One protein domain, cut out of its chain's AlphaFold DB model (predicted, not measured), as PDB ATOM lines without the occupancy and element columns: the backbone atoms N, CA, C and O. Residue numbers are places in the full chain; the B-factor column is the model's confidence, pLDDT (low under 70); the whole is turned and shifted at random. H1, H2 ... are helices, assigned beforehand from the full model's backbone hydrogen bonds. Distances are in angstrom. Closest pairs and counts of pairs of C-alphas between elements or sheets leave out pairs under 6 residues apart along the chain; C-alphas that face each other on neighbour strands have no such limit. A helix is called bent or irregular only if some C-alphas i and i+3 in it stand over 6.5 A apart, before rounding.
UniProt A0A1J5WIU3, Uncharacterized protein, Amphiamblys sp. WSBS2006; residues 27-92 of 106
ATOM      1  N   GLN A  27     -31.612 -24.864  -1.029       93.44
ATOM      2  CA  GLN A  27     -31.000 -24.245  -2.212       93.44
ATOM      3  C   GLN A  27     -29.774 -23.394  -1.871       93.44
ATOM      4  O   GLN A  27     -28.746 -23.496  -2.535       93.44
ATOM      5  N   ARG A  28     -29.852 -22.587  -0.807       93.50
ATOM      6  CA  ARG A  28     -28.723 -21.758  -0.368       93.50
ATOM      7  C   ARG A  28     -27.535 -22.600   0.096       93.50
ATOM      8  O   ARG A  28     -26.393 -22.224  -0.138       93.50
ATOM      9  N   ASP A  29     -27.799 -23.738   0.730       95.50
ATOM     10  CA  ASP A  29     -26.759 -24.658   1.189       95.50
ATOM     11  C   ASP A  29     -26.059 -25.345   0.013       95.50
ATOM     12  O   ASP A  29     -24.840 -25.503   0.046       95.50
ATOM     13  N   ARG A  30     -26.801 -25.656  -1.060       94.94
ATOM     14  CA  ARG A  30     -26.225 -26.129  -2.328       94.94
ATOM     15  C   ARG A  30     -25.331 -25.080  -2.966       94.94
ATOM     16  O   ARG A  30     -24.190 -25.388  -3.258       94.94
ATOM     17  N   ILE A  31     -25.804 -23.840  -3.098       94.81
ATOM     18  CA  ILE A  31     -25.007 -22.740  -3.671       94.81
ATOM     19  C   ILE A  31     -23.720 -22.525  -2.862       94.81
ATOM     20  O   ILE A  31     -22.645 -22.388  -3.434       94.81
ATOM     21  N   ASN A  32     -23.803 -22.557  -1.531       95.38
ATOM     22  CA  ASN A  32     -22.620 -22.433  -0.679       95.38
ATOM     23  C   ASN A  32     -21.621 -23.583  -0.884       95.38
ATOM     24  O   ASN A  32     -20.415 -23.359  -0.811       95.38
ATOM     25  N   ALA A  33     -22.106 -24.812  -1.079       95.88
ATOM     26  CA  ALA A  33     -21.253 -25.953  -1.390       95.88
ATOM     27  C   ALA A  33     -20.652 -25.824  -2.799       95.88
ATOM     28  O   ALA A  33     -19.447 -26.015  -2.928       95.88
ATOM     29  N   ASP A  34     -21.447 -25.405  -3.795       95.94
ATOM     30  CA  ASP A  34     -21.014 -25.134  -5.175       95.94
ATOM     31  C   ASP A  34     -19.819 -24.165  -5.170       95.94
ATOM     32  O   ASP A  34     -18.761 -24.468  -5.712       95.94
ATOM     33  N   THR A  35     -19.946 -23.039  -4.457       95.88
ATOM     34  CA  THR A  35     -18.882 -22.030  -4.329       95.88
ATOM     35  C   THR A  35     -17.612 -22.576  -3.675       95.88
ATOM     36  O   THR A  35     -16.517 -22.193  -4.065       95.88
ATOM     37  N   LYS A  36     -17.726 -23.461  -2.680       95.38
ATOM     38  CA  LYS A  36     -16.561 -23.980  -1.943       95.38
ATOM     39  C   LYS A  36     -15.742 -25.011  -2.709       95.38
ATOM     40  O   LYS A  36     -14.580 -25.199  -2.372       95.38
ATOM     41  N   VAL A  37     -16.354 -25.702  -3.663       94.50
ATOM     42  CA  VAL A  37     -15.657 -26.640  -4.559       94.50
ATOM     43  C   VAL A  37     -15.474 -26.063  -5.962       94.50
ATOM     44  O   VAL A  37     -15.071 -26.787  -6.863       94.50
ATOM     45  N   GLU A  38     -15.790 -24.774  -6.132       95.62
ATOM     46  CA  GLU A  38     -15.591 -24.006  -7.364       95.62
ATOM     47  C   GLU A  38     -16.318 -24.583  -8.591       95.62
ATOM     48  O   GLU A  38     -15.813 -24.532  -9.709       95.62
ATOM     49  N   ILE A  39     -17.536 -25.097  -8.396       94.25
ATOM     50  CA  ILE A  39     -18.383 -25.607  -9.485       94.25
ATOM     51  C   ILE A  39     -19.551 -24.672  -9.774       94.25
ATOM     52  O   ILE A  39     -20.013 -23.904  -8.926       94.25
ATOM     53  N   THR A  40     -20.104 -24.801 -10.976       93.69
ATOM     54  CA  THR A  40     -21.366 -24.141 -11.319       93.69
ATOM     55  C   THR A  40     -22.564 -24.993 -10.905       93.69
ATOM     56  O   THR A  40     -22.510 -26.224 -10.880       93.69
ATOM     57  N   SER A  41     -23.715 -24.357 -10.676       90.31
ATOM     58  CA  SER A  41     -24.955 -25.112 -10.470       90.31
ATOM     59  C   SER A  41     -25.346 -25.952 -11.695       90.31
ATOM     60  O   SER A  41     -26.029 -26.956 -11.527       90.31
ATOM     61  N   SER A  42     -24.906 -25.580 -12.905       90.19
ATOM     62  CA  SER A  42     -25.105 -26.385 -14.120       90.19
ATOM     63  C   SER A  42     -24.285 -27.674 -14.081       90.19
ATOM     64  O   SER A  42     -24.813 -28.745 -14.368       90.19
ATOM     65  N   GLU A  43     -23.016 -27.579 -13.687       90.81
ATOM     66  CA  GLU A  43     -22.132 -28.733 -13.504       90.81
ATOM     67  C   GLU A  43     -22.703 -29.695 -12.462       90.81
ATOM     68  O   GLU A  43     -22.896 -30.879 -12.746       90.81
ATOM     69  N   ARG A  44     -23.113 -29.162 -11.305       90.69
ATOM     70  CA  ARG A  44     -23.795 -29.940 -10.269       90.69
ATOM     71  C   ARG A  44     -25.064 -30.620 -10.801       90.69
ATOM     72  O   ARG A  44     -25.277 -31.798 -10.524       90.69
ATOM     73  N   SER A  45     -25.919 -29.911 -11.543       86.88
ATOM     74  CA  SER A  45     -27.128 -30.506 -12.140       86.88
ATOM     75  C   SER A  45     -26.794 -31.662 -13.090       86.88
ATOM     76  O   SER A  45     -27.525 -32.651 -13.123       86.88
ATOM     77  N   GLY A  46     -25.663 -31.589 -13.796       86.50
ATOM     78  CA  GLY A  46     -25.153 -32.681 -14.627       86.50
ATOM     79  C   GLY A  46     -24.800 -33.944 -13.831       86.50
ATOM     80  O   GLY A  46     -25.009 -35.055 -14.316       86.50
ATOM     81  N   TRP A  47     -24.342 -33.808 -12.584       87.38
ATOM     82  CA  TRP A  47     -24.048 -34.962 -11.724       87.38
ATOM     83  C   TRP A  47     -25.309 -35.748 -11.353       87.38
ATOM     84  O   TRP A  47     -25.271 -36.978 -11.292       87.38
ATOM     85  N   GLY A  48     -26.412 -35.030 -11.120       76.00
ATOM     86  CA  GLY A  48     -27.705 -35.573 -10.704       76.00
ATOM     87  C   GLY A  48     -28.622 -36.013 -11.849       76.00
ATOM     88  O   GLY A  48     -29.645 -36.633 -11.568       76.00
ATOM     89  N   ALA A  49     -28.263 -35.753 -13.114       74.44
ATOM     90  CA  ALA A  49     -29.103 -36.048 -14.284       74.44
ATOM     91  C   ALA A  49     -29.535 -37.523 -14.378       74.44
ATOM     92  O   ALA A  49     -30.639 -37.817 -14.822       74.44
ATOM     93  N   ASN A  50     -28.691 -38.437 -13.888       71.00
ATOM     94  CA  ASN A  50     -28.965 -39.874 -13.840       71.00
ATOM     95  C   ASN A  50     -29.142 -40.390 -12.399       71.00
ATOM     96  O   ASN A  50     -29.107 -41.588 -12.155       71.00
ATOM     97  N   GLY A  51     -29.328 -39.508 -11.415       74.94
ATOM     98  CA  GLY A  51     -29.495 -39.871 -10.009       74.94
ATOM     99  C   GLY A  51     -28.189 -40.112  -9.236       74.94
ATOM    100  O   GLY A  51     -27.075 -39.943  -9.730       74.94
ATOM    101  N   PHE A  52     -28.332 -40.500  -7.966       78.44
ATOM    102  CA  PHE A  52     -27.222 -40.565  -7.001       78.44
ATOM    103  C   PHE A  52     -26.098 -41.538  -7.365       78.44
ATOM    104  O   PHE A  52     -24.937 -41.280  -7.056       78.44
ATOM    105  N   HIS A  53     -26.421 -42.653  -8.017       78.25
ATOM    106  CA  HIS A  53     -25.418 -43.641  -8.411       78.25
ATOM    107  C   HIS A  53     -24.448 -43.069  -9.453       78.25
ATOM    108  O   HIS A  53     -23.262 -43.364  -9.408       78.25
ATOM    109  N   HIS A  54     -24.925 -42.189 -10.333       75.75
ATOM    110  CA  HIS A  54     -24.090 -41.510 -11.317       75.75
ATOM    111  C   HIS A  54     -23.220 -40.417 -10.684       75.75
ATOM    112  O   HIS A  54     -22.067 -40.230 -11.072       75.75
ATOM    113  N   MET A  55     -23.737 -39.735  -9.655       80.50
ATOM    114  CA  MET A  55     -22.948 -38.796  -8.856       80.50
ATOM    115  C   MET A  55     -21.729 -39.494  -8.237       80.50
ATOM    116  O   MET A  55     -20.623 -38.969  -8.326       80.50
ATOM    117  N   LEU A  56     -21.916 -40.687  -7.666       80.19
ATOM    118  CA  LEU A  56     -20.861 -41.435  -6.972       80.19
ATOM    119  C   LEU A  56     -20.041 -42.368  -7.882       80.19
ATOM    120  O   LEU A  56     -19.003 -42.869  -7.463       80.19
ATOM    121  N   GLY A  57     -20.505 -42.614  -9.108       80.56
ATOM    122  CA  GLY A  57     -19.976 -43.634 -10.020       80.56
ATOM    123  C   GLY A  57     -18.985 -43.136 -11.073       80.56
ATOM    124  O   GLY A  57     -18.800 -43.814 -12.077       80.56
ATOM    125  N   THR A  58     -18.381 -41.958 -10.898       80.12
ATOM    126  CA  THR A  58     -17.343 -41.477 -11.827       80.12
ATOM    127  C   THR A  58     -16.053 -42.292 -11.683       80.12
ATOM    128  O   THR A  58     -15.615 -42.572 -10.568       80.12
ATOM    129  N   CYS A  59     -15.451 -42.679 -12.814       78.56
ATOM    130  CA  CYS A  59     -14.167 -43.394 -12.860       78.56
ATOM    131  C   CYS A  59     -12.953 -42.463 -12.708       78.56
ATOM    132  O   CYS A  59     -11.842 -42.940 -12.502       78.56
ATOM    133  N   ASP A  60     -13.160 -41.152 -12.824       88.25
ATOM    134  CA  ASP A  60     -12.143 -40.146 -12.534       88.25
ATOM    135  C   ASP A  60     -12.118 -39.879 -11.021       88.25
ATOM    136  O   ASP A  60     -13.099 -39.389 -10.453       88.25
ATOM    137  N   GLU A  61     -11.004 -40.227 -10.370       87.62
ATOM    138  CA  GLU A  61     -10.816 -40.084  -8.921       87.62
ATOM    139  C   GLU A  61     -10.797 -38.615  -8.462       87.62
ATOM    140  O   GLU A  61     -11.275 -38.324  -7.367       87.62
ATOM    141  N   SER A  62     -10.335 -37.674  -9.293       88.00
ATOM    142  CA  SER A  62     -10.363 -36.245  -8.955       88.00
ATOM    143  C   SER A  62     -11.795 -35.711  -8.958       88.00
ATOM    144  O   SER A  62     -12.229 -35.040  -8.018       88.00
ATOM    145  N   GLU A  63     -12.577 -36.081  -9.971       89.56
ATOM    146  CA  GLU A  63     -14.004 -35.753 -10.029       89.56
ATOM    147  C   GLU A  63     -14.786 -36.412  -8.891       89.56
ATOM    148  O   GLU A  63     -15.685 -35.813  -8.297       89.56
ATOM    149  N   LYS A  64     -14.429 -37.648  -8.551       89.75
ATOM    150  CA  LYS A  64     -15.022 -38.387  -7.441       89.75
ATOM    151  C   LYS A  64     -14.775 -37.684  -6.110       89.75
ATOM    152  O   LYS A  64     -15.724 -37.451  -5.359       89.75
ATOM    153  N   GLU A  65     -13.528 -37.308  -5.836       90.94
ATOM    154  CA  GLU A  65     -13.154 -36.558  -4.639       90.94
ATOM    155  C   GLU A  65     -13.918 -35.235  -4.568       90.94
ATOM    156  O   GLU A  65     -14.571 -34.958  -3.559       90.94
ATOM    157  N   LYS A  66     -13.944 -34.463  -5.661       91.88
ATOM    158  CA  LYS A  66     -14.675 -33.191  -5.738       91.88
ATOM    159  C   LYS A  66     -16.154 -33.354  -5.367       91.88
ATOM    160  O   LYS A  66     -16.681 -32.596  -4.549       91.88
ATOM    161  N   ARG A  67     -16.826 -34.378  -5.905       92.56
ATOM    162  CA  ARG A  67     -18.238 -34.677  -5.605       92.56
ATOM    163  C   ARG A  67     -18.449 -35.108  -4.152       92.56
ATOM    164  O   ARG A  67     -19.434 -34.693  -3.535       92.56
ATOM    165  N   TYR A  68     -17.535 -35.894  -3.581       92.25
ATOM    166  CA  TYR A  68     -17.586 -36.265  -2.163       92.25
ATOM    167  C   TYR A  68     -17.379 -35.065  -1.240       92.25
ATOM    168  O   TYR A  68     -18.127 -34.902  -0.274       92.25
ATOM    169  N   VAL A  69     -16.412 -34.200  -1.550       94.75
ATOM    170  CA  VAL A  69     -16.166 -32.964  -0.800       94.75
ATOM    171  C   VAL A  69     -17.399 -32.065  -0.854       94.75
ATOM    172  O   VAL A  69     -17.836 -31.566   0.186       94.75
ATOM    173  N   TRP A  70     -18.025 -31.924  -2.026       95.62
ATOM    174  CA  TRP A  70     -19.276 -31.178  -2.164       95.62
ATOM    175  C   TRP A  70     -20.384 -31.747  -1.264       95.62
ATOM    176  O   TRP A  70     -20.997 -30.999  -0.499       95.62
ATOM    177  N   LEU A  71     -20.601 -33.072  -1.282       94.06
ATOM    178  CA  LEU A  71     -21.602 -33.734  -0.432       94.06
ATOM    179  C   LEU A  71     -21.322 -33.503   1.052       94.06
ATOM    180  O   LEU A  71     -22.235 -33.166   1.809       94.06
ATOM    181  N   ALA A  72     -20.067 -33.644   1.476       95.06
ATOM    182  CA  ALA A  72     -19.668 -33.434   2.861       95.06
ATOM    183  C   ALA A  72     -19.935 -31.990   3.312       95.06
ATOM    184  O   ALA A  72     -20.491 -31.764   4.391       95.06
ATOM    185  N   LEU A  73     -19.590 -31.005   2.478       95.88
ATOM    186  CA  LEU A  73     -19.838 -29.590   2.752       95.88
ATOM    187  C   LEU A  73     -21.331 -29.271   2.823       95.88
ATOM    188  O   LEU A  73     -21.764 -28.559   3.736       95.88
ATOM    189  N   PHE A  74     -22.111 -29.822   1.895       95.38
ATOM    190  CA  PHE A  74     -23.556 -29.669   1.859       95.38
ATOM    191  C   PHE A  74     -24.212 -30.253   3.120       95.38
ATOM    192  O   PHE A  74     -24.888 -29.526   3.855       95.38
ATOM    193  N   PHE A  75     -23.956 -31.524   3.445       94.06
ATOM    194  CA  PHE A  75     -24.550 -32.173   4.619       94.06
ATOM    195  C   PHE A  75     -24.108 -31.534   5.933       94.06
ATOM    196  O   PHE A  75     -24.935 -31.354   6.827       94.06
ATOM    197  N   LYS A  76     -22.849 -31.089   6.039       94.25
ATOM    198  CA  LYS A  76     -22.373 -30.325   7.203       94.25
ATOM    199  C   LYS A  76     -23.197 -29.053   7.437       94.25
ATOM    200  O   LYS A  76     -23.377 -28.648   8.583       94.25
ATOM    201  N   SER A  77     -23.696 -28.422   6.373       93.50
ATOM    202  CA  SER A  77     -24.528 -27.218   6.467       93.50
ATOM    203  C   SER A  77     -26.005 -27.521   6.743       93.50
ATOM    204  O   SER A  77     -26.654 -26.817   7.524       93.50
ATOM    205  N   VAL A  78     -26.532 -28.581   6.127       92.06
ATOM    206  CA  VAL A  78     -27.951 -28.948   6.198       92.06
ATOM    207  C   VAL A  78     -28.312 -29.641   7.507       92.06
ATOM    208  O   VAL A  78     -29.333 -29.301   8.104       92.06
ATOM    209  N   GLU A  79     -27.491 -30.572   7.996       89.69
ATOM    210  CA  GLU A  79     -27.840 -31.439   9.132       89.69
ATOM    211  C   GLU A  79     -28.244 -30.684  10.414       89.69
ATOM    212  O   GLU A  79     -29.288 -31.013  10.988       89.69
ATOM    213  N   PRO A  80     -27.533 -29.629  10.864       88.31
ATOM    214  CA  PRO A  80     -27.948 -28.869  12.045       88.31
ATOM    215  C   PRO A  80     -29.320 -28.206  11.870       88.31
ATOM    216  O   PRO A  80     -30.159 -28.238  12.773       88.31
ATOM    217  N   LYS A  81     -29.579 -27.639  10.685       89.50
ATOM    218  CA  LYS A  81     -30.844 -26.968  10.355       89.50
ATOM    219  C   LYS A  81     -31.979 -27.977  10.247       89.50
ATOM    220  O   LYS A  81     -33.068 -27.742  10.761       89.50
ATOM    221  N   ARG A  82     -31.716 -29.109   9.599       86.62
ATOM    222  CA  ARG A  82     -32.654 -30.219   9.461       86.62
ATOM    223  C   ARG A  82     -33.054 -30.758  10.831       86.62
ATOM    224  O   ARG A  82     -34.246 -30.859  11.112       86.62
ATOM    225  N   ARG A  83     -32.086 -30.988  11.724       84.94
ATOM    226  CA  ARG A  83     -32.338 -31.411  13.110       84.94
ATOM    227  C   ARG A  83     -33.169 -30.391  13.886       84.94
ATOM    228  O   ARG A  83     -34.137 -30.779  14.531       84.94
ATOM    229  N   ALA A  84     -32.848 -29.101  13.788       84.94
ATOM    230  CA  ALA A  84     -33.619 -28.047  14.447       84.94
ATOM    231  C   ALA A  84     -35.088 -28.018  13.984       84.94
ATOM    232  O   ALA A  84     -35.992 -27.861  14.801       84.94
ATOM    233  N   ARG A  85     -35.337 -28.233  12.686       82.88
ATOM    234  CA  ARG A  85     -36.691 -28.276  12.106       82.88
ATOM    235  C   ARG A  85     -37.455 -29.566  12.426       82.88
ATOM    236  O   ARG A  85     -38.680 -29.542  12.470       82.88
ATOM    237  N   LEU A  86     -36.753 -30.675  12.665       78.56
ATOM    238  CA  LEU A  86     -37.345 -31.940  13.116       78.56
ATOM    239  C   LEU A  86     -37.603 -31.981  14.627       78.56
ATOM    240  O   LEU A  86     -38.491 -32.711  15.063       78.56
ATOM    241  N   GLY A  87     -36.869 -31.194  15.419       68.75
ATOM    242  CA  GLY A  87     -36.981 -31.141  16.881       68.75
ATOM    243  C   GLY A  87     -38.424 -31.055  17.404       68.75
ATOM    244  O   GLY A  87     -38.796 -31.879  18.237       68.75
ATOM    245  N   PRO A  88     -39.283 -30.150  16.892       66.12
ATOM    246  CA  PRO A  88     -40.686 -30.065  17.308       66.12
ATOM    247  C   PRO A  88     -41.495 -31.350  17.064       66.12
ATOM    248  O   PRO A  88     -42.315 -31.730  17.897       66.12
ATOM    249  N   PHE A  89     -41.240 -32.055  15.957       60.91
ATOM    250  CA  PHE A  89     -41.935 -33.297  15.595       60.91
ATOM    251  C   PHE A  89     -41.407 -34.513  16.367       60.91
ATOM    252  O   PHE A  89     -42.175 -35.405  16.725       60.91
ATOM    253  N   GLN A  90     -40.107 -34.543  16.672       57.03
ATOM    254  CA  GLN A  90     -39.513 -35.571  17.534       57.03
ATOM    255  C   GLN A  90     -39.992 -35.434  18.988       57.03
ATOM    256  O   GLN A  90     -40.248 -36.440  19.649       57.03
ATOM    257  N   LEU A  91     -40.195 -34.201  19.465       52.34
ATOM    258  CA  LEU A  91     -40.693 -33.921  20.814       52.34
ATOM    259  C   LEU A  91     -42.184 -34.244  21.000       52.34
ATOM    260  O   LEU A  91     -42.580 -34.575  22.113       52.34
ATOM    261  N   GLN A  92     -43.005 -34.200  19.943       49.66
ATOM    262  CA  GLN A  92     -44.417 -34.612  20.012       49.66
ATOM    263  C   GLN A  92     -44.589 -36.122  20.251       49.66
ATOM    264  O   GLN A  92     -45.534 -36.529  20.922       49.66
TER     265      GLN A  92
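This is residues 27 to 92 of the 106 residues of an uncharacterized protein of Amphiamblys sp. WSBS2006 (UniProt A0A1J5WIU3). One long helix, H4, makes the longest axis, and three short helices gather beside its first half: H1 packs on it, H2 crosses from H1 to H3, and H3 touches it nearer its start. The last stretch of H4, residues 79 to 92, sticks out as a free arm. The printed part has 66 residues with four named helices, in the order H1, H2, H3, H4, and no named strand; the class is all helix. It is loose, with a radius of gyration of the C-alphas of 14.0 A and spans of 46 by 23 by 18 A.

Start with H4, residues 61 to 92, and look at its residues 70 to 78: these alone touch H1, residues 27 to 36, the closest C-alphas being those of Ala 33 and Phe 74, 5.4 A apart. The two run opposite ways at a shallow tilt of 32 degrees, only just short of steep. H3, residues 52 to 56, touches residues 64 to 68 of H4 alone; the closest C-alphas, of Leu 56 and Lys 64, are 6.6 A apart. H2, residues 41 to 48, touches H3 only at the corner, at the C-alphas of Trp 47 and Met 55, 4.9 A apart. H2 and H1 only just touch, with 3 pairs of C-alphas within 8 A, and only at the corner, closest at the C-alphas of Asp 34 and Ser 41, 6.6 A apart; they are about perpendicular, at 79 degrees. H2 is only just apart from H4, closest 8.4 A. Every O i to N i+4 pair is within hydrogen-bond range in H1, H2 and H3, and 24 of 28 are in H4.

Find C-alpha 61 at (-10.816, -40.084, -8.921); from there H4 runs 44.7 A to C-alpha 92 at (-44.417, -34.612, 20.012), with a kink of 41 degrees near residue 82. It is only just irregular: C-alphas 85 and 88 are 6.8 A apart. H1 begins at C-alpha 27, (-31.000, -24.245, -2.212), and is 14.4 A long; H2 is 10.8 A and H3 6.4 A.

The C-alphas of Asp 60 and Gln 92, the two farthest apart, are 46.2 A apart. Without residues 79 to 92 the body spans 27 by 19 by 18 A. The printed part has no cut, and its three links are tight. Mean pLDDT of the printed part is 86.0; residues 87 to 92 are under 70.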